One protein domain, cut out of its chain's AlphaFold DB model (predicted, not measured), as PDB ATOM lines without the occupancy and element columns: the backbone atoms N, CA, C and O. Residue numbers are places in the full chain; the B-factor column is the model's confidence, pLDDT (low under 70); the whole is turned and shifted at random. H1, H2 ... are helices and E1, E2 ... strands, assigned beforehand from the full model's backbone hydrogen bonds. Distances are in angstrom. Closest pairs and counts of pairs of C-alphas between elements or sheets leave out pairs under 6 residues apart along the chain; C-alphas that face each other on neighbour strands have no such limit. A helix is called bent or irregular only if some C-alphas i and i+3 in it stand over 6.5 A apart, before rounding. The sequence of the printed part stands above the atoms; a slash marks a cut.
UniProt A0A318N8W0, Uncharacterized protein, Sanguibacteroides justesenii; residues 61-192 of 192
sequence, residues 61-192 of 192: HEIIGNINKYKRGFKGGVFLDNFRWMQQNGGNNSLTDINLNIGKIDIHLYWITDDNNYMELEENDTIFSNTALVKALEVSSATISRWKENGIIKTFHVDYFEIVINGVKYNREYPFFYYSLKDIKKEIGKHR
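Overview. This is residues 61 to 192 of the 192 residues of an uncharacterized protein of Sanguibacteroides justesenii (UniProt A0A318N8W0). A strongly twisted sheet of four strands, two of them the long, bent hairpin E3 and E4, makes one end, and helices H1, H3, H4 and H5 gather at the other, where E4 runs on into H5. H2 lies beside E1, away from the other helices. The printed part has 132 residues, with five named helices and four named strands in the order H1 H2 E1 E2 H3 H4 E3 E4 H5 along the chain; the sheet, in the order E2 E1 E3 E4, is antiparallel. The class is mixed; the whole is compact, radius of gyration of the C-alphas 15.7 A, spans 46 by 33 by 27 A.

Arrangement. H1, residues 61 to 72, touches H3, residues 130 to 137, about perpendicular at 75 degrees; C-alphas 66 and 137 are closest, 5.7 A. With residues 64 to 67 alone, H1 only just touches H5, residues 181 to 190, with 3 pairs of C-alphas within 8 A, the closest 64 and 185, 6.2 A. H2, residues 78 to 89, is on the sheet, height 4.5 A, over none of its strands. E1, residues 105 to 112, and E2, residues 118 to 120, form a hairpin, N 111 to O 119 2.9 A. H3 touches H4, residues 141 to 149, at 85 degrees, C-alphas 134 and 141 closest, 6.2 A; H3 only grazes the sheet. E2, H3 H4 and E3, residues 156 to 165, form a split strand-helix-strand unit, two same-way strands with E1 between, crossover right-handed. E1 and E3 have N 108 to O 162, 2.8 A. E3 and E4, residues 168 to 180, form a hairpin, N 163 to O 170 2.9 A; E4 bends by 86 degrees at residue 177. In the five helices every O i to N i+4 pair is within hydrogen-bond range.

Along the chain. H1 begins at C-alpha 61 (-27.583, 24.669, -6.210) and H5 ends at C-alpha 190 (-32.993, 34.907, -10.020). H1 spans 16.5 A, E3 26.0 A, E4 28.3 A.

Size, cuts and confidence. The C-alphas of Ile 102 and Arg 192 are farthest apart, 46.7 A. The printed part has no cut; the link H2 to E1 is long. The mean pLDDT of the printed part is 86.4, and the model's confidence is low, with pLDDT under 70, at residues 90 to 96 and at residue 159.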
ATOM      1  N   HIS A  61     -27.117  26.049  -6.037       92.69
ATOM      2  CA  HIS A  61     -27.583  24.669  -6.210       92.69
ATOM      3  C   HIS A  61     -27.570  23.865  -4.906       92.69
ATOM      4  O   HIS A  61     -28.541  23.167  -4.622       92.69
ATOM      5  N   GLU A  62     -26.510  23.998  -4.110       94.88
ATOM      6  CA  GLU A  62     -26.362  23.341  -2.809       94.88
ATOM      7  C   GLU A  62     -27.431  23.839  -1.832       94.88
ATOM      8  O   GLU A  62     -28.182  23.041  -1.281       94.88
ATOM      9  N   ILE A  63     -27.600  25.161  -1.724       94.56
ATOM     10  CA  ILE A  63     -28.600  25.778  -0.839       94.56
ATOM     11  C   ILE A  63     -30.018  25.332  -1.214       94.56
ATOM     12  O   ILE A  63     -30.834  25.009  -0.352       94.56
ATOM     13  N   ILE A  64     -30.329  25.271  -2.511       94.69
ATOM     14  CA  ILE A  64     -31.630  24.772  -2.973       94.69
ATOM     15  C   ILE A  64     -31.784  23.274  -2.679       94.69
ATOM     16  O   ILE A  64     -32.885  22.826  -2.348       94.69
ATOM     17  N   GLY A  65     -30.696  22.506  -2.752       95.81
ATOM     18  CA  GLY A  65     -30.633  21.128  -2.270       95.81
ATOM     19  C   GLY A  65     -30.982  21.017  -0.784       95.81
ATOM     20  O   GLY A  65     -31.826  20.191  -0.427       95.81
ATOM     21  N   ASN A  66     -30.427  21.896   0.053       96.94
ATOM     22  CA  ASN A  66     -30.684  21.950   1.494       96.94
ATOM     23  C   ASN A  66     -32.146  22.283   1.806       96.94
ATOM     24  O   ASN A  66     -32.769  21.574   2.594       96.94
ATOM     25  N   ILE A  67     -32.747  23.244   1.094       96.62
ATOM     26  CA  ILE A  67     -34.188  23.538   1.204       96.62
ATOM     27  C   ILE A  67     -35.026  22.284   0.913       96.62
ATOM     28  O   ILE A  67     -35.919  21.926   1.681       96.62
ATOM     29  N   ASN A  68     -34.739  21.579  -0.183       96.31
ATOM     30  CA  ASN A  68     -35.494  20.374  -0.537       96.31
ATOM     31  C   ASN A  68     -35.244  19.219   0.458       96.31
ATOM     32  O   ASN A  68     -36.123  18.389   0.678       96.31
ATOM     33  N   LYS A  69     -34.043  19.121   1.038       96.69
ATOM     34  CA  LYS A  69     -33.705  18.149   2.090       96.69
ATOM     35  C   LYS A  69     -34.485  18.442   3.373       96.69
ATOM     36  O   LYS A  69     -35.091  17.520   3.906       96.69
ATOM     37  N   TYR A  70     -34.538  19.705   3.801       95.62
ATOM     38  CA  TYR A  70     -35.350  20.150   4.934       95.62
ATOM     39  C   TYR A  70     -36.821  19.768   4.741       95.62
ATOM     40  O   TYR A  70     -37.381  19.069   5.578       95.62
ATOM     41  N   LYS A  71     -37.410  20.128   3.591       95.06
ATOM     42  CA  LYS A  71     -38.815  19.817   3.284       95.06
ATOM     43  C   LYS A  71     -39.124  18.321   3.318       95.06
ATOM     44  O   LYS A  71     -40.145  17.922   3.861       95.06
ATOM     45  N   ARG A  72     -38.238  17.484   2.768       94.81
ATOM     46  CA  ARG A  72     -38.409  16.019   2.778       94.81
ATOM     47  C   ARG A  72     -38.301  15.410   4.176       94.81
ATOM     48  O   ARG A  72     -38.944  14.404   4.437       94.81
ATOM     49  N   GLY A  73     -37.471  15.984   5.045       91.75
ATOM     50  CA  GLY A  73     -37.279  15.523   6.423       91.75
ATOM     51  C   GLY A  73     -38.223  16.166   7.443       91.75
ATOM     52  O   GLY A  73     -38.025  15.971   8.642       91.75
ATOM     53  N   PHE A  74     -39.194  16.961   6.992       94.12
ATOM     54  CA  PHE A  74     -40.076  17.738   7.850       94.12
ATOM     55  C   PHE A  74     -41.003  16.840   8.683       94.12
ATOM     56  O   PHE A  74     -41.582  15.889   8.162       94.12
ATOM     57  N   LYS A  75     -41.147  17.145   9.979       89.25
ATOM     58  CA  LYS A  75     -41.910  16.324  10.940       89.25
ATOM     59  C   LYS A  75     -43.179  16.991  11.491       89.25
ATOM     60  O   LYS A  75     -43.805  16.412  12.371       89.25
ATOM     61  N   GLY A  76     -43.576  18.155  10.970       90.31
ATOM     62  CA  GLY A  76     -44.725  18.903  11.499       90.31
ATOM     63  C   GLY A  76     -44.434  19.619  12.815       90.31
ATOM     64  O   GLY A  76     -43.336  19.515  13.364       90.31
ATOM     65  N   GLY A  77     -45.439  20.338  13.314       88.06
ATOM     66  CA  GLY A  77     -45.457  20.954  14.640       88.06
ATOM     67  C   GLY A  77     -44.827  22.342  14.711       88.06
ATOM     68  O   GLY A  77     -44.824  22.939  15.785       88.06
ATOM     69  N   VAL A  78     -44.341  22.903  13.598       90.75
ATOM     70  CA  VAL A  78     -43.656  24.209  13.620       90.75
ATOM     71  C   VAL A  78     -44.608  25.332  14.018       90.75
ATOM     72  O   VAL A  78     -44.207  26.246  14.739       90.75
ATOM     73  N   PHE A  79     -45.871  25.255  13.593       90.94
ATOM     74  CA  PHE A  79     -46.887  26.224  14.003       90.94
ATOM     75  C   PHE A  79     -47.143  26.121  15.505       90.94
ATOM     76  O   PHE A  79     -47.021  27.114  16.220       90.94
ATOM     77  N   LEU A  80     -47.415  24.910  15.999       89.75
ATOM     78  CA  LEU A  80     -47.704  24.658  17.411       89.75
ATOM     79  C   LEU A  80     -46.549  25.077  18.327       89.75
ATOM     80  O   LEU A  80     -46.783  25.717  19.351       89.75
ATOM     81  N   ASP A  81     -45.310  24.762  17.954       89.50
ATOM     82  CA  ASP A  81     -44.122  25.141  18.720       89.50
ATOM     83  C   ASP A  81     -43.961  26.664  18.790       89.50
ATOM     84  O   ASP A  81     -43.666  27.209  19.857       89.50
ATOM     85  N   ASN A  82     -44.214  27.368  17.682       87.56
ATOM     86  CA  ASN A  82     -44.186  28.827  17.660       87.56
ATOM     87  C   ASN A  82     -45.283  29.430  18.554       87.56
ATOM     88  O   ASN A  82     -45.009  30.322  19.358       87.56
ATOM     89  N   PHE A  83     -46.508  28.905  18.477       85.69
ATOM     90  CA  PHE A  83     -47.615  29.351  19.322       85.69
ATOM     91  C   PHE A  83     -47.358  29.102  20.814       85.69
ATOM     92  O   PHE A  83     -47.596  29.989  21.633       85.69
ATOM     93  N   ARG A  84     -46.794  27.945  21.180       87.44
ATOM     94  CA  ARG A  84     -46.383  27.645  22.563       87.44
ATOM     95  C   ARG A  84     -45.285  28.579  23.054       87.44
ATOM     96  O   ARG A  84     -45.367  29.078  24.175       87.44
ATOM     97  N   TRP A  85     -44.281  28.851  22.219       86.12
ATOM     98  CA  TRP A  85     -43.238  29.819  22.550       86.12
ATOM     99  C   TRP A  85     -43.841  31.204  22.823       86.12
ATOM    100  O   TRP A  85     -43.477  31.836  23.815       86.12
ATOM    101  N   MET A  86     -44.811  31.644  22.017       81.62
ATOM    102  CA  MET A  86     -45.513  32.915  22.226       81.62
ATOM    103  C   MET A  86     -46.418  32.927  23.454       81.62
ATOM    104  O   MET A  86     -46.512  33.953  24.116       81.62
ATOM    105  N   GLN A  87     -47.058  31.812  23.805       81.75
ATOM    106  CA  GLN A  87     -47.830  31.720  25.046       81.75
ATOM    107  C   GLN A  87     -46.936  31.891  26.285       81.75
ATOM    108  O   GLN A  87     -47.355  32.488  27.269       81.75
ATOM    109  N   GLN A  88     -45.699  31.389  26.227       83.06
ATOM    110  CA  GLN A  88     -44.740  31.452  27.335       83.06
ATOM    111  C   GLN A  88     -43.955  32.770  27.396       83.06
ATOM    112  O   GLN A  88     -43.561  33.190  28.480       83.06
ATOM    113  N   ASN A  89     -43.692  33.400  26.246       78.94
ATOM    114  CA  ASN A  89     -42.764  34.535  26.129       78.94
ATOM    115  C   ASN A  89     -43.402  35.812  25.548       78.94
ATOM    116  O   ASN A  89     -42.738  36.844  25.462       78.94
ATOM    117  N   GLY A  90     -44.659  35.761  25.105       65.00
ATOM    118  CA  GLY A  90     -45.377  36.894  24.521       65.00
ATOM    119  C   GLY A  90     -45.962  37.825  25.583       65.00
ATOM    120  O   GLY A  90     -46.476  37.371  26.599       65.00
ATOM    121  N   GLY A  91     -45.888  39.140  25.339       62.47
ATOM    122  CA  GLY A  91     -46.523  40.177  26.168       62.47
ATOM    123  C   GLY A  91     -48.031  40.309  25.896       62.47
ATOM    124  O   GLY A  91     -48.746  39.315  25.858       62.47
ATOM    125  N   ASN A  92     -48.524  41.525  25.627       54.06
ATOM    126  CA  ASN A  92     -49.947  41.818  25.328       54.06
ATOM    127  C   ASN A  92     -50.548  41.030  24.141       54.06
ATOM    128  O   ASN A  92     -51.755  41.052  23.933       54.06
ATOM    129  N   ASN A  93     -49.692  40.337  23.394       56.44
ATOM    130  CA  ASN A  93     -49.982  39.512  22.234       56.44
ATOM    131  C   ASN A  93     -49.919  37.998  22.562       56.44
ATOM    132  O   ASN A  93     -49.563  37.177  21.715       56.44
ATOM    133  N   SER A  94     -50.155  37.614  23.817       61.41
ATOM    134  CA  SER A  94     -50.088  36.213  24.235       61.41
ATOM    135  C   SER A  94     -51.418  35.496  23.992       61.41
ATOM    136  O   SER A  94     -52.488  36.015  24.298       61.41
ATOM    137  N   LEU A  95     -51.352  34.259  23.492       67.69
ATOM    138  CA  LEU A  95     -52.501  33.345  23.420       67.69
ATOM    139  C   LEU A  95     -52.784  32.685  24.774       67.69
ATOM    140  O   LEU A  95     -52.995  31.478  24.869       67.69
ATOM    141  N   THR A  96     -52.698  33.457  25.853       68.06
ATOM    142  CA  THR A  96     -52.833  32.942  27.223       68.06
ATOM    143  C   THR A  96     -54.220  32.375  27.504       68.06
ATOM    144  O   THR A  96     -54.356  31.499  28.354       68.06
ATOM    145  N   ASP A  97     -55.225  32.814  26.755       72.88
ATOM    146  CA  ASP A  97     -56.606  32.350  26.810       72.88
ATOM    147  C   ASP A  97     -56.869  31.055  26.025       72.88
ATOM    148  O   ASP A  97     -57.925  30.443  26.191       72.88
ATOM    149  N   ILE A  98     -55.913  30.596  25.211       77.06
ATOM    150  CA  ILE A  98     -56.009  29.334  24.474       77.06
ATOM    151  C   ILE A  98     -55.156  28.272  25.176       77.06
ATOM    152  O   ILE A  98     -53.936  28.389  25.304       77.06
ATOM    153  N   ASN A  99     -55.784  27.181  25.616       77.81
ATOM    154  CA  ASN A  99     -55.054  26.060  26.200       77.81
ATOM    155  C   ASN A  99     -54.504  25.136  25.097       77.81
ATOM    156  O   ASN A  99     -55.194  24.241  24.622       77.81
ATOM    157  N   LEU A 100     -53.238  25.327  24.714       82.12
ATOM    158  CA  LEU A 100     -52.543  24.530  23.686       82.12
ATOM    159  C   LEU A 100     -51.988  23.180  24.193       82.12
ATOM    160  O   LEU A 100     -51.190  22.526  23.510       82.12
ATOM    161  N   ASN A 101     -52.364  22.762  25.406       78.88
ATOM    162  CA  ASN A 101     -51.931  21.498  26.013       78.88
ATOM    163  C   ASN A 101     -53.041  20.439  26.063       78.88
ATOM    164  O   ASN A 101     -52.824  19.363  26.616       78.88
ATOM    165  N   ILE A 102     -54.222  20.722  25.507       76.19
ATOM    166  CA  ILE A 102     -55.373  19.819  25.569       76.19
ATOM    167  C   ILE A 102     -55.742  19.253  24.200       76.19
ATOM    168  O   ILE A 102     -55.977  19.982  23.242       76.19
ATOM    169  N   GLY A 103     -55.884  17.930  24.156       76.62
ATOM    170  CA  GLY A 103     -56.509  17.219  23.045       76.62
ATOM    171  C   GLY A 103     -55.786  17.323  21.701       76.62
ATOM    172  O   GLY A 103     -54.576  17.543  21.636       76.62
ATOM    173  N   LYS A 104     -56.541  17.095  20.621       82.62
ATOM    174  CA  LYS A 104     -56.042  17.207  19.246       82.62
ATOM    175  C   LYS A 104     -56.104  18.671  18.821       82.62
ATOM    176  O   LYS A 104     -57.171  19.281  18.904       82.62
ATOM    177  N   ILE A 105     -54.970  19.195  18.366       85.94
ATOM    178  CA  ILE A 105     -54.819  20.577  17.911       85.94
ATOM    179  C   ILE A 105     -54.429  20.539  16.438       85.94
ATOM    180  O   ILE A 105     -53.384  19.984  16.099       85.94
ATOM    181  N   ASP A 106     -55.253  21.142  15.593       87.06
ATOM    182  CA  ASP A 106     -54.948  21.412  14.192       87.06
ATOM    183  C   ASP A 106     -54.812  22.933  14.025       87.06
ATOM    184  O   ASP A 106     -55.598  23.700  14.585       87.06
ATOM    185  N   ILE A 107     -53.778  23.387  13.320       87.56
ATOM    186  CA  ILE A 107     -53.442  24.809  13.211       87.56
ATOM    187  C   ILE A 107     -53.295  25.173  11.746       87.56
ATOM    188  O   ILE A 107     -52.514  24.555  11.029       87.56
ATOM    189  N   HIS A 108     -53.994  26.225  11.338       88.75
ATOM    190  CA  HIS A 108     -53.974  26.749   9.986       88.75
ATOM    191  C   HIS A 108     -53.579  28.226  10.023       88.75
ATOM    192  O   HIS A 108     -54.195  29.039  10.715       88.75
ATOM    193  N   LEU A 109     -52.531  28.578   9.282       88.19
ATOM    194  CA  LEU A 109     -52.063  29.956   9.149       88.19
ATOM    195  C   LEU A 109     -52.373  30.461   7.756       88.19
ATOM    196  O   LEU A 109     -52.150  29.740   6.786       88.19
ATOM    197  N   TYR A 110     -52.820  31.709   7.654       86.88
ATOM    198  CA  TYR A 110     -53.173  32.294   6.372       86.88
ATOM    199  C   TYR A 110     -52.517  33.651   6.187       86.88
ATOM    200  O   TYR A 110     -52.535  34.515   7.064       86.88
ATOM    201  N   TRP A 111     -51.964  33.850   4.999       82.94
ATOM    202  CA  TRP A 111     -51.510  35.152   4.545       82.94
ATOM    203  C   TRP A 111     -52.602  35.815   3.700       82.94
ATOM    204  O   TRP A 111     -53.178  35.178   2.813       82.94
ATOM    205  N   ILE A 112     -52.884  37.088   3.986       79.94
ATOM    206  CA  ILE A 112     -53.784  37.925   3.190       79.94
ATOM    207  C   ILE A 112     -52.981  38.505   2.026       79.94
ATOM    208  O   ILE A 112     -52.029  39.261   2.213       79.94
ATOM    209  N   THR A 113     -53.351  38.109   0.817       77.25
ATOM    210  CA  THR A 113     -52.760  38.623  -0.424       77.25
ATOM    211  C   THR A 113     -53.259  40.035  -0.739       77.25
ATOM    212  O   THR A 113     -54.295  40.454  -0.227       77.25
ATOM    213  N   ASP A 114     -52.561  40.749  -1.630       76.25
ATOM    214  CA  ASP A 114     -52.918  42.118  -2.049       76.25
ATOM    215  C   ASP A 114     -54.356  42.231  -2.609       76.25
ATOM    216  O   ASP A 114     -54.974  43.290  -2.530       76.25
ATOM    217  N   ASP A 115     -54.912  41.124  -3.115       81.69
ATOM    218  CA  ASP A 115     -56.279  41.024  -3.640       81.69
ATOM    219  C   ASP A 115     -57.321  40.625  -2.566       81.69
ATOM    220  O   ASP A 115     -58.421  40.187  -2.903       81.69
ATOM    221  N   ASN A 116     -56.985  40.720  -1.273       76.25
ATOM    222  CA  ASN A 116     -57.798  40.273  -0.128       76.25
ATOM    223  C   ASN A 116     -58.158  38.773  -0.121       76.25
ATOM    224  O   ASN A 116     -59.086  38.356   0.572       76.25
ATOM    225  N   ASN A 117     -57.424  37.935  -0.857       80.88
ATOM    226  CA  ASN A 117     -57.586  36.482  -0.777       80.88
ATOM    227  C   ASN A 117     -56.717  35.891   0.337       80.88
ATOM    228  O   ASN A 117     -55.588  36.344   0.544       80.88
ATOM    229  N   TYR A 118     -57.210  34.835   0.986       82.62
ATOM    230  CA  TYR A 118     -56.460  34.067   1.978       82.62
ATOM    231  C   TYR A 118     -55.686  32.931   1.308       82.62
ATOM    232  O   TYR A 118     -56.262  32.098   0.609       82.62
ATOM    233  N   MET A 119     -54.379  32.879   1.551       86.00
ATOM    234  CA  MET A 119     -53.519  31.768   1.153       86.00
ATOM    235  C   MET A 119     -53.056  31.019   2.396       86.00
ATOM    236  O   MET A 119     -52.388  31.602   3.249       86.00
ATOM    237  N   GLU A 120     -53.392  29.734   2.489       89.75
ATOM    238  CA  GLU A 120     -52.909  28.880   3.575       89.75
ATOM    239  C   GLU A 120     -51.397  28.657   3.456       89.75
ATOM    240  O   GLU A 120     -50.863  28.405   2.369       89.75
ATOM    241  N   LEU A 121     -50.702  28.760   4.584       91.06
ATOM    242  CA  LEU A 121     -49.271  28.531   4.677       91.06
ATOM    243  C   LEU A 121     -48.983  27.059   4.956       91.06
ATOM    244  O   LEU A 121     -49.516  26.461   5.888       91.06
ATOM    245  N   GLU A 122     -48.054  26.489   4.194       93.25
ATOM    246  CA  GLU A 122     -47.557  25.142   4.453       93.25
ATOM    247  C   GLU A 122     -46.537  25.162   5.597       93.25
ATOM    248  O   GLU A 122     -45.533  25.883   5.543       93.25
ATOM    249  N   GLU A 123     -46.725  24.303   6.600       94.12
ATOM    250  CA  GLU A 123     -45.771  24.175   7.708       94.12
ATOM    251  C   GLU A 123     -44.344  23.867   7.229       94.12
ATOM    252  O   GLU A 123     -43.377  24.445   7.723       94.12
ATOM    253  N   ASN A 124     -44.202  22.994   6.225       94.94
ATOM    254  CA  ASN A 124     -42.895  22.590   5.700       94.94
ATOM    255  C   ASN A 124     -42.150  23.721   4.963       94.94
ATOM    256  O   ASN A 124     -40.974  23.568   4.621       94.94
ATOM    257  N   ASP A 125     -42.835  24.825   4.659       95.38
ATOM    258  CA  ASP A 125     -42.286  25.978   3.950       95.38
ATOM    259  C   ASP A 125     -42.012  27.168   4.870       95.38
ATOM    260  O   ASP A 125     -41.294  28.089   4.480       95.38
ATOM    261  N   THR A 126     -42.567  27.144   6.078       94.50
ATOM    262  CA  THR A 126     -42.664  28.304   6.958       94.50
ATOM    263  C   THR A 126     -41.633  28.232   8.080       94.50
ATOM    264  O   THR A 126     -41.537  27.239   8.795       94.50
ATOM    265  N   ILE A 127     -40.868  29.309   8.275       94.31
ATOM    266  CA  ILE A 127     -39.850  29.409   9.329       94.31
ATOM    267  C   ILE A 127     -40.064  30.680  10.163       94.31
ATOM    268  O   ILE A 127     -40.032  31.778   9.617       94.31
ATOM    269  N   PHE A 128     -40.186  30.554  11.489       91.31
ATOM    270  CA  PHE A 128     -40.422  31.695  12.399       91.31
ATOM    271  C   PHE A 128     -39.160  32.306  13.022       91.31
ATOM    272  O   PHE A 128     -39.218  33.378  13.617       91.31
ATOM    273  N   SER A 129     -37.989  31.663  12.906       90.44
ATOM    274  CA  SER A 129     -36.760  32.159  13.545       90.44
ATOM    275  C   SER A 129     -35.549  32.172  12.619       90.44
ATOM    276  O   SER A 129     -35.351  31.279  11.796       90.44
ATOM    277  N   ASN A 130     -34.674  33.170  12.803       91.31
ATOM    278  CA  ASN A 130     -33.393  33.237  12.090       91.31
ATOM    279  C   ASN A 130     -32.527  32.001  12.361       91.31
ATOM    280  O   ASN A 130     -31.850  31.520  11.459       91.31
ATOM    281  N   THR A 131     -32.549  31.478  13.588       92.31
ATOM    282  CA  THR A 131     -31.769  30.294  13.967       92.31
ATOM    283  C   THR A 131     -32.244  29.051  13.221       92.31
ATOM    284  O   THR A 131     -31.422  28.276  12.734       92.31
ATOM    285  N   ALA A 132     -33.561  28.861  13.088       92.94
ATOM    286  CA  ALA A 132     -34.115  27.782  12.277       92.94
ATOM    287  C   ALA A 132     -33.805  27.986  10.786       92.94
ATOM    288  O   ALA A 132     -33.457  27.026  10.106       92.94
ATOM    289  N   LEU A 133     -33.835  29.230  10.299       95.31
ATOM    290  CA  LEU A 133     -33.510  29.555   8.910       95.31
ATOM    291  C   LEU A 133     -32.048  29.236   8.562       95.31
ATOM    292  O   LEU A 133     -31.777  28.609   7.541       95.31
ATOM    293  N   VAL A 134     -31.112  29.611   9.438       95.94
ATOM    294  CA  VAL A 134     -29.682  29.264   9.350       95.94
ATOM    295  C   VAL A 134     -29.491  27.752   9.243       95.94
ATOM    296  O   VAL A 134     -28.748  27.289   8.380       95.94
ATOM    297  N   LYS A 135     -30.198  26.981  10.078       94.44
ATOM    298  CA  LYS A 135     -30.143  25.512  10.062       94.44
ATOM    299  C   LYS A 135     -30.738  24.922   8.783       94.44
ATOM    300  O   LYS A 135     -30.141  24.022   8.214       94.44
ATOM    301  N   ALA A 136     -31.885  25.427   8.329       94.81
ATOM    302  CA  ALA A 136     -32.568  24.920   7.138       94.81
ATOM    303  C   ALA A 136     -31.777  25.181   5.846       94.81
ATOM    304  O   ALA A 136     -31.783  24.354   4.937       94.81
ATOM    305  N   LEU A 137     -31.097  26.327   5.765       95.38
ATOM    306  CA  LEU A 137     -30.296  26.713   4.600       95.38
ATOM    307  C   LEU A 137     -28.837  26.227   4.681       95.38
ATOM    308  O   LEU A 137     -28.152  26.222   3.660       95.38
ATOM    309  N   GLU A 138     -28.378  25.817   5.868       96.06
ATOM    310  CA  GLU A 138     -26.984  25.476   6.194       96.06
ATOM    311  C   GLU A 138     -25.997  26.615   5.836       96.06
ATOM    312  O   GLU A 138     -24.914  26.399   5.300       96.06
ATOM    313  N   VAL A 139     -26.371  27.867   6.140       94.75
ATOM    314  CA  VAL A 139     -25.540  29.067   5.896       94.75
ATOM    315  C   VAL A 139     -25.324  29.874   7.171       94.75
ATOM    316  O   VAL A 139     -26.129  29.833   8.092       94.75
ATOM    317  N   SER A 140     -24.260  30.675   7.227       94.50
ATOM    318  CA  SER A 140     -23.981  31.512   8.400       94.50
ATOM    319  C   SER A 140     -25.014  32.629   8.602       94.50
ATOM    320  O   SER A 140     -25.555  33.181   7.639       94.50
ATOM    321  N   SER A 141     -25.212  33.064   9.851       94.06
ATOM    322  CA  SER A 141     -26.077  34.210  10.182       94.06
ATOM    323  C   SER A 141     -25.684  35.486   9.429       94.06
ATOM    324  O   SER A 141     -26.549  36.231   8.978       94.06
ATOM    325  N   ALA A 142     -24.384  35.714   9.212       92.75
ATOM    326  CA  ALA A 142     -23.895  36.844   8.419       92.75
ATOM    327  C   ALA A 142     -24.354  36.777   6.950       92.75
ATOM    328  O   ALA A 142     -24.614  37.808   6.328       92.75
ATOM    329  N   THR A 143     -24.475  35.568   6.395       93.06
ATOM    330  CA  THR A 143     -25.012  35.351   5.044       93.06
ATOM    331  C   THR A 143     -26.498  35.681   4.997       93.06
ATOM    332  O   THR A 143     -26.917  36.408   4.099       93.06
ATOM    333  N   ILE A 144     -27.269  35.239   5.998       94.56
ATOM    334  CA  ILE A 144     -28.691  35.585   6.139       94.56
ATOM    335  C   ILE A 144     -28.886  37.103   6.188       94.56
ATOM    336  O   ILE A 144     -29.678  37.631   5.410       94.56
ATOM    337  N   SER A 145     -28.149  37.818   7.046       91.38
ATOM    338  CA  SER A 145     -28.256  39.282   7.150       91.38
ATOM    339  C   SER A 145     -27.982  39.966   5.812       91.38
ATOM    340  O   SER A 145     -28.775  40.785   5.355       91.38
ATOM    341  N   ARG A 146     -26.915  39.552   5.121       90.31
ATOM    342  CA  ARG A 146     -26.583  40.091   3.799       90.31
ATOM    343  C   ARG A 146     -27.671  39.796   2.767       90.31
ATOM    344  O   ARG A 146     -27.973  40.640   1.933       90.31
ATOM    345  N   TRP A 147     -28.270  38.611   2.789       92.94
ATOM    346  CA  TRP A 147     -29.346  38.259   1.859       92.94
ATOM    347  C   TRP A 147     -30.634  39.035   2.121       92.94
ATOM    348  O   TRP A 147     -31.331  39.352   1.158       92.94
ATOM    349  N   LYS A 148     -30.921  39.406   3.374       91.38
ATOM    350  CA  LYS A 148     -32.014  40.334   3.700       91.38
ATOM    351  C   LYS A 148     -31.771  41.716   3.096       91.38
ATOM    352  O   LYS A 148     -32.636  42.236   2.402       91.38
ATOM    353  N   GLU A 149     -30.567  42.265   3.263       88.62
ATOM    354  CA  GLU A 149     -30.185  43.561   2.674       88.62
ATOM    355  C   GLU A 149     -30.266  43.573   1.140       88.62
ATOM    356  O   GLU A 149     -30.520  44.613   0.534       88.62
ATOM    357  N   ASN A 150     -30.054  42.417   0.506       87.25
ATOM    358  CA  ASN A 150     -30.103  42.258  -0.949       87.25
ATOM    359  C   ASN A 150     -31.463  41.754  -1.466       87.25
ATOM    360  O   ASN A 150     -31.583  41.474  -2.655       87.25
ATOM    361  N   GLY A 151     -32.481  41.635  -0.604       87.44
ATOM    362  CA  GLY A 151     -33.847  41.265  -0.996       87.44
ATOM    363  C   GLY A 151     -34.060  39.795  -1.376       87.44
ATOM    364  O   GLY A 151     -35.125  39.459  -1.887       87.44
ATOM    365  N   ILE A 152     -33.082  38.919  -1.114       91.50
ATOM    366  CA  ILE A 152     -33.187  37.468  -1.352       91.50
ATOM    367  C   ILE A 152     -34.041  36.804  -0.271       91.50
ATOM    368  O   ILE A 152     -34.809  35.889  -0.555       91.50
ATOM    369  N   ILE A 153     -33.898  37.263   0.974       93.69
ATOM    370  CA  ILE A 153     -34.742  36.837   2.090       93.69
ATOM    371  C   ILE A 153     -35.669  37.993   2.421       93.69
ATOM    372  O   ILE A 153     -35.214  39.067   2.817       93.69
ATOM    373  N   LYS A 154     -36.968  37.746   2.286       90.62
ATOM    374  CA  LYS A 154     -38.021  38.648   2.740       90.62
ATOM    375  C   LYS A 154     -38.625  38.096   4.020       90.62
ATOM    376  O   LYS A 154     -38.733  36.880   4.178       90.62
ATOM    377  N   THR A 155     -38.985  38.999   4.918       89.06
ATOM    378  CA  THR A 155     -39.816  38.668   6.070       89.06
ATOM    379  C   THR A 155     -41.248  38.995   5.693       89.06
ATOM    380  O   THR A 155     -41.517  40.098   5.217       89.06
ATOM    381  N   PHE A 156     -42.139  38.040   5.892       86.19
ATOM    382  CA  PHE A 156     -43.562  38.203   5.658       86.19
ATOM    383  C   PHE A 156     -44.285  38.356   6.986       86.19
ATOM    384  O   PHE A 156     -43.808  37.869   8.014       86.19
ATOM    385  N   HIS A 157     -45.431  39.022   6.931       81.81
ATOM    386  CA  HIS A 157     -46.350  39.133   8.046       81.81
ATOM    387  C   HIS A 157     -47.505  38.156   7.825       81.81
ATOM    388  O   HIS A 157     -48.071  38.100   6.734       81.81
ATOM    389  N   VAL A 158     -47.795  37.332   8.828       74.25
ATOM    390  CA  VAL A 158     -49.073  36.620   8.920       74.25
ATOM    391  C   VAL A 158     -49.987  37.514   9.722       74.25
ATOM    392  O   VAL A 158     -49.584  37.922  10.807       74.25
ATOM    393  N   ASP A 159     -51.183  37.764   9.206       69.62
ATOM    394  CA  ASP A 159     -52.175  38.589   9.889       69.62
ATOM    395  C   ASP A 159     -53.356  37.763  10.400       69.62
ATOM    396  O   ASP A 159     -54.094  38.255  11.241       69.62
ATOM    397  N   TYR A 160     -53.522  36.507   9.962       82.06
ATOM    398  CA  TYR A 160     -54.662  35.668  10.331       82.06
ATOM    399  C   TYR A 160     -54.278  34.215  10.635       82.06
ATOM    400  O   TYR A 160     -53.497  33.588   9.913       82.06
ATOM    401  N   PHE A 161     -54.891  33.648  11.676       81.50
ATOM    402  CA  PHE A 161     -54.797  32.224  11.980       81.50
ATOM    403  C   PHE A 161     -56.125  31.621  12.451       81.50
ATOM    404  O   PHE A 161     -56.941  32.287  13.091       81.50
ATOM    405  N   GLU A 162     -56.281  30.324  12.191       86.19
ATOM    406  CA  GLU A 162     -57.336  29.458  12.721       86.19
ATOM    407  C   GLU A 162     -56.684  28.311  13.510       86.19
ATOM    408  O   GLU A 162     -55.871  27.554  12.981       86.19
ATOM    409  N   ILE A 163     -57.033  28.180  14.790       83.00
ATOM    410  CA  ILE A 163     -56.661  27.036  15.630       83.00
ATOM    411  C   ILE A 163     -57.924  26.221  15.896       83.00
ATOM    412  O   ILE A 163     -58.921  26.750  16.385       83.00
ATOM    413  N   VAL A 164     -57.874  24.920  15.632       83.31
ATOM    414  CA  VAL A 164     -58.953  23.977  15.931       83.31
ATOM    415  C   VAL A 164     -58.509  23.053  17.060       83.31
ATOM    416  O   VAL A 164     -57.582  22.266  16.894       83.31
ATOM    417  N   ILE A 165     -59.178  23.129  18.214       81.94
ATOM    418  CA  ILE A 165     -58.889  22.294  19.392       81.94
ATOM    419  C   ILE A 165     -60.102  21.425  19.681       81.94
ATOM    420  O   ILE A 165     -61.171  21.939  20.005       81.94
ATOM    421  N   ASN A 166     -59.955  20.104  19.565       82.56
ATOM    422  CA  ASN A 166     -61.055  19.147  19.763       82.56
ATOM    423  C   ASN A 166     -62.334  19.507  18.971       82.56
ATOM    424  O   ASN A 166     -63.448  19.305  19.449       82.56
ATOM    425  N   GLY A 167     -62.177  20.074  17.770       79.81
ATOM    426  CA  GLY A 167     -63.285  20.509  16.911       79.81
ATOM    427  C   GLY A 167     -63.818  21.923  17.182       79.81
ATOM    428  O   GLY A 167     -64.634  22.409  16.402       79.81
ATOM    429  N   VAL A 168     -63.347  22.614  18.225       81.38
ATOM    430  CA  VAL A 168     -63.683  24.021  18.490       81.38
ATOM    431  C   VAL A 168     -62.719  24.926  17.733       81.38
ATOM    432  O   VAL A 168     -61.506  24.795  17.887       81.38
ATOM    433  N   LYS A 169     -63.257  25.844  16.924       85.62
ATOM    434  CA  LYS A 169     -62.475  26.800  16.129       85.62
ATOM    435  C   LYS A 169     -62.209  28.092  16.898       85.62
ATOM    436  O   LYS A 169     -63.129  28.682  17.462       85.62
ATOM    437  N   TYR A 170     -60.968  28.552  16.847       82.12
ATOM    438  CA  TYR A 170     -60.492  29.808  17.410       82.12
ATOM    439  C   TYR A 170     -59.792  30.602  16.314       82.12
ATOM    440  O   TYR A 170     -58.709  30.222  15.868       82.12
ATOM    441  N   ASN A 171     -60.397  31.717  15.911       82.38
ATOM    442  CA  ASN A 171     -59.895  32.532  14.810       82.38
ATOM    443  C   ASN A 171     -59.499  33.900  15.353       82.38
ATOM    444  O   ASN A 171     -60.304  34.549  16.029       82.38
ATOM    445  N   ARG A 172     -58.264  34.331  15.087       75.56
ATOM    446  CA  ARG A 172     -57.790  35.664  15.469       75.56
ATOM    447  C   ARG A 172     -56.853  36.243  14.436       75.56
ATOM    448  O   ARG A 172     -56.104  35.530  13.768       75.56
ATOM    449  N   GLU A 173     -56.872  37.565  14.390       75.19
ATOM    450  CA  GLU A 173     -55.827  38.324  13.737       75.19
ATOM    451  C   GLU A 173     -54.669  38.523  14.698       75.19
ATOM    452  O   GLU A 173     -54.858  38.928  15.847       75.19
ATOM    453  N   TYR A 174     -53.470  38.214  14.232       70.50
ATOM    454  CA  TYR A 174     -52.259  38.405  15.005       70.50
ATOM    455  C   TYR A 174     -51.081  38.592  14.067       70.50
ATOM    456  O   TYR A 174     -50.870  37.726  13.222       70.50
ATOM    457  N   PRO A 175     -50.274  39.645  14.260       71.56
ATOM    458  CA  PRO A 175     -49.091  39.860  13.452       71.56
ATOM    459  C   PRO A 175     -47.978  38.893  13.880       71.56
ATOM    460  O   PRO A 175     -47.371  39.057  14.943       71.56
ATOM    461  N   PHE A 176     -47.665  37.909  13.036       79.56
ATOM    462  CA  PHE A 176     -46.455  37.084  13.155       79.56
ATOM    463  C   PHE A 176     -45.497  37.387  12.019       79.56
ATOM    464  O   PHE A 176     -45.915  37.709  10.914       79.56
ATOM    465  N   PHE A 177     -44.205  37.197  12.260       86.81
ATOM    466  CA  PHE A 177     -43.197  37.260  11.210       86.81
ATOM    467  C   PHE A 177     -42.752  35.860  10.811       86.81
ATOM    468  O   PHE A 177     -42.443  35.043  11.677       86.81
ATOM    469  N   TYR A 178     -42.635  35.604   9.513       91.69
ATOM    470  CA  TYR A 178     -42.106  34.341   9.006       91.69
ATOM    471  C   TYR A 178     -41.255  34.523   7.749       91.69
ATOM    472  O   TYR A 178     -41.243  35.577   7.107       91.69
ATOM    473  N   TYR A 179     -40.533  33.463   7.399       94.44
ATOM    474  CA  TYR A 179     -39.805  33.315   6.144       94.44
ATOM    475  C   TYR A 179     -40.410  32.159   5.343       94.44
ATOM    476  O   TYR A 179     -40.627  31.085   5.907       94.44
ATOM    477  N   SER A 180     -40.624  32.360   4.038       94.75
ATOM    478  CA  SER A 180     -41.024  31.298   3.102       94.75
ATOM    479  C   SER A 180     -39.800  30.710   2.398       94.75
ATOM    480  O   SER A 180     -39.056  31.410   1.701       94.75
ATOM    481  N   LEU A 181     -39.591  29.399   2.541       96.19
ATOM    482  CA  LEU A 181     -38.528  28.686   1.829       96.19
ATOM    483  C   LEU A 181     -38.779  28.642   0.315       96.19
ATOM    484  O   LEU A 181     -37.821  28.669  -0.465       96.19
ATOM    485  N   LYS A 182     -40.043  28.605  -0.120       94.75
ATOM    486  CA  LYS A 182     -40.454  28.670  -1.528       94.75
ATOM    487  C   LYS A 182     -40.043  29.995  -2.154       94.75
ATOM    488  O   LYS A 182     -39.434  29.985  -3.229       94.75
ATOM    489  N   ASP A 183     -40.295  31.110  -1.474       93.62
ATOM    490  CA  ASP A 183     -39.893  32.427  -1.965       93.62
ATOM    491  C   ASP A 183     -38.380  32.606  -1.955       93.62
ATOM    492  O   ASP A 183     -37.813  33.048  -2.953       93.62
ATOM    493  N   ILE A 184     -37.691  32.163  -0.901       95.12
ATOM    494  CA  ILE A 184     -36.221  32.195  -0.859       95.12
ATOM    495  C   ILE A 184     -35.633  31.389  -2.024       95.12
ATOM    496  O   ILE A 184     -34.741  31.866  -2.727       95.12
ATOM    497  N   LYS A 185     -36.153  30.186  -2.291       95.38
ATOM    498  CA  LYS A 185     -35.733  29.356  -3.430       95.38
ATOM    499  C   LYS A 185     -35.963  30.067  -4.768       95.38
ATOM    500  O   LYS A 185     -35.093  30.004  -5.641       95.38
ATOM    501  N   LYS A 186     -37.108  30.738  -4.931       94.12
ATOM    502  CA  LYS A 186     -37.449  31.526  -6.126       94.12
ATOM    503  C   LYS A 186     -36.476  32.687  -6.320       94.12
ATOM    504  O   LYS A 186     -35.951  32.842  -7.420       94.12
ATOM    505  N   GLU A 187     -36.201  33.466  -5.277       92.94
ATOM    506  CA  GLU A 187     -35.277  34.600  -5.361       92.94
ATOM    507  C   GLU A 187     -33.836  34.132  -5.605       92.94
ATOM    508  O   GLU A 187     -33.198  34.623  -6.531       92.94
ATOM    509  N   ILE A 188     -33.339  33.103  -4.906       91.50
ATOM    510  CA  ILE A 188     -32.018  32.514  -5.203       91.50
ATOM    511  C   ILE A 188     -31.912  32.122  -6.684       91.50
ATOM    512  O   ILE A 188     -30.868  32.343  -7.292       91.50
ATOM    513  N   GLY A 189     -32.983  31.588  -7.281       88.19
ATOM    514  CA  GLY A 189     -33.054  31.266  -8.710       88.19
ATOM    515  C   GLY A 189     -32.790  32.456  -9.640       88.19
ATOM    516  O   GLY A 189     -32.131  32.283 -10.662       88.19
ATOM    517  N   LYS A 190     -33.241  33.660  -9.270       87.88
ATOM    518  CA  LYS A 190     -32.993  34.907 -10.020       87.88
ATOM    519  C   LYS A 190     -31.588  35.471  -9.796       87.88
ATOM    520  O   LYS A 190     -31.103  36.257 -10.603       87.88
ATOM    521  N   HIS A 191     -30.958  35.082  -8.691       80.56
ATOM    522  CA  HIS A 191     -29.649  35.549  -8.242       80.56
ATOM    523  C   HIS A 191     -28.518  34.530  -8.510       80.56
ATOM    524  O   HIS A 191     -27.457  34.619  -7.882       80.56
ATOM    525  N   ARG A 192     -28.732  33.557  -9.409       73.00
ATOM    526  CA  ARG A 192     -27.705  32.594  -9.852       73.00
ATOM    527  C   ARG A 192     -26.651  33.236 -10.766       73.00
ATOM    528  O   ARG A 192     -26.979  34.164 -11.535       73.00
TER     529      ARG A 192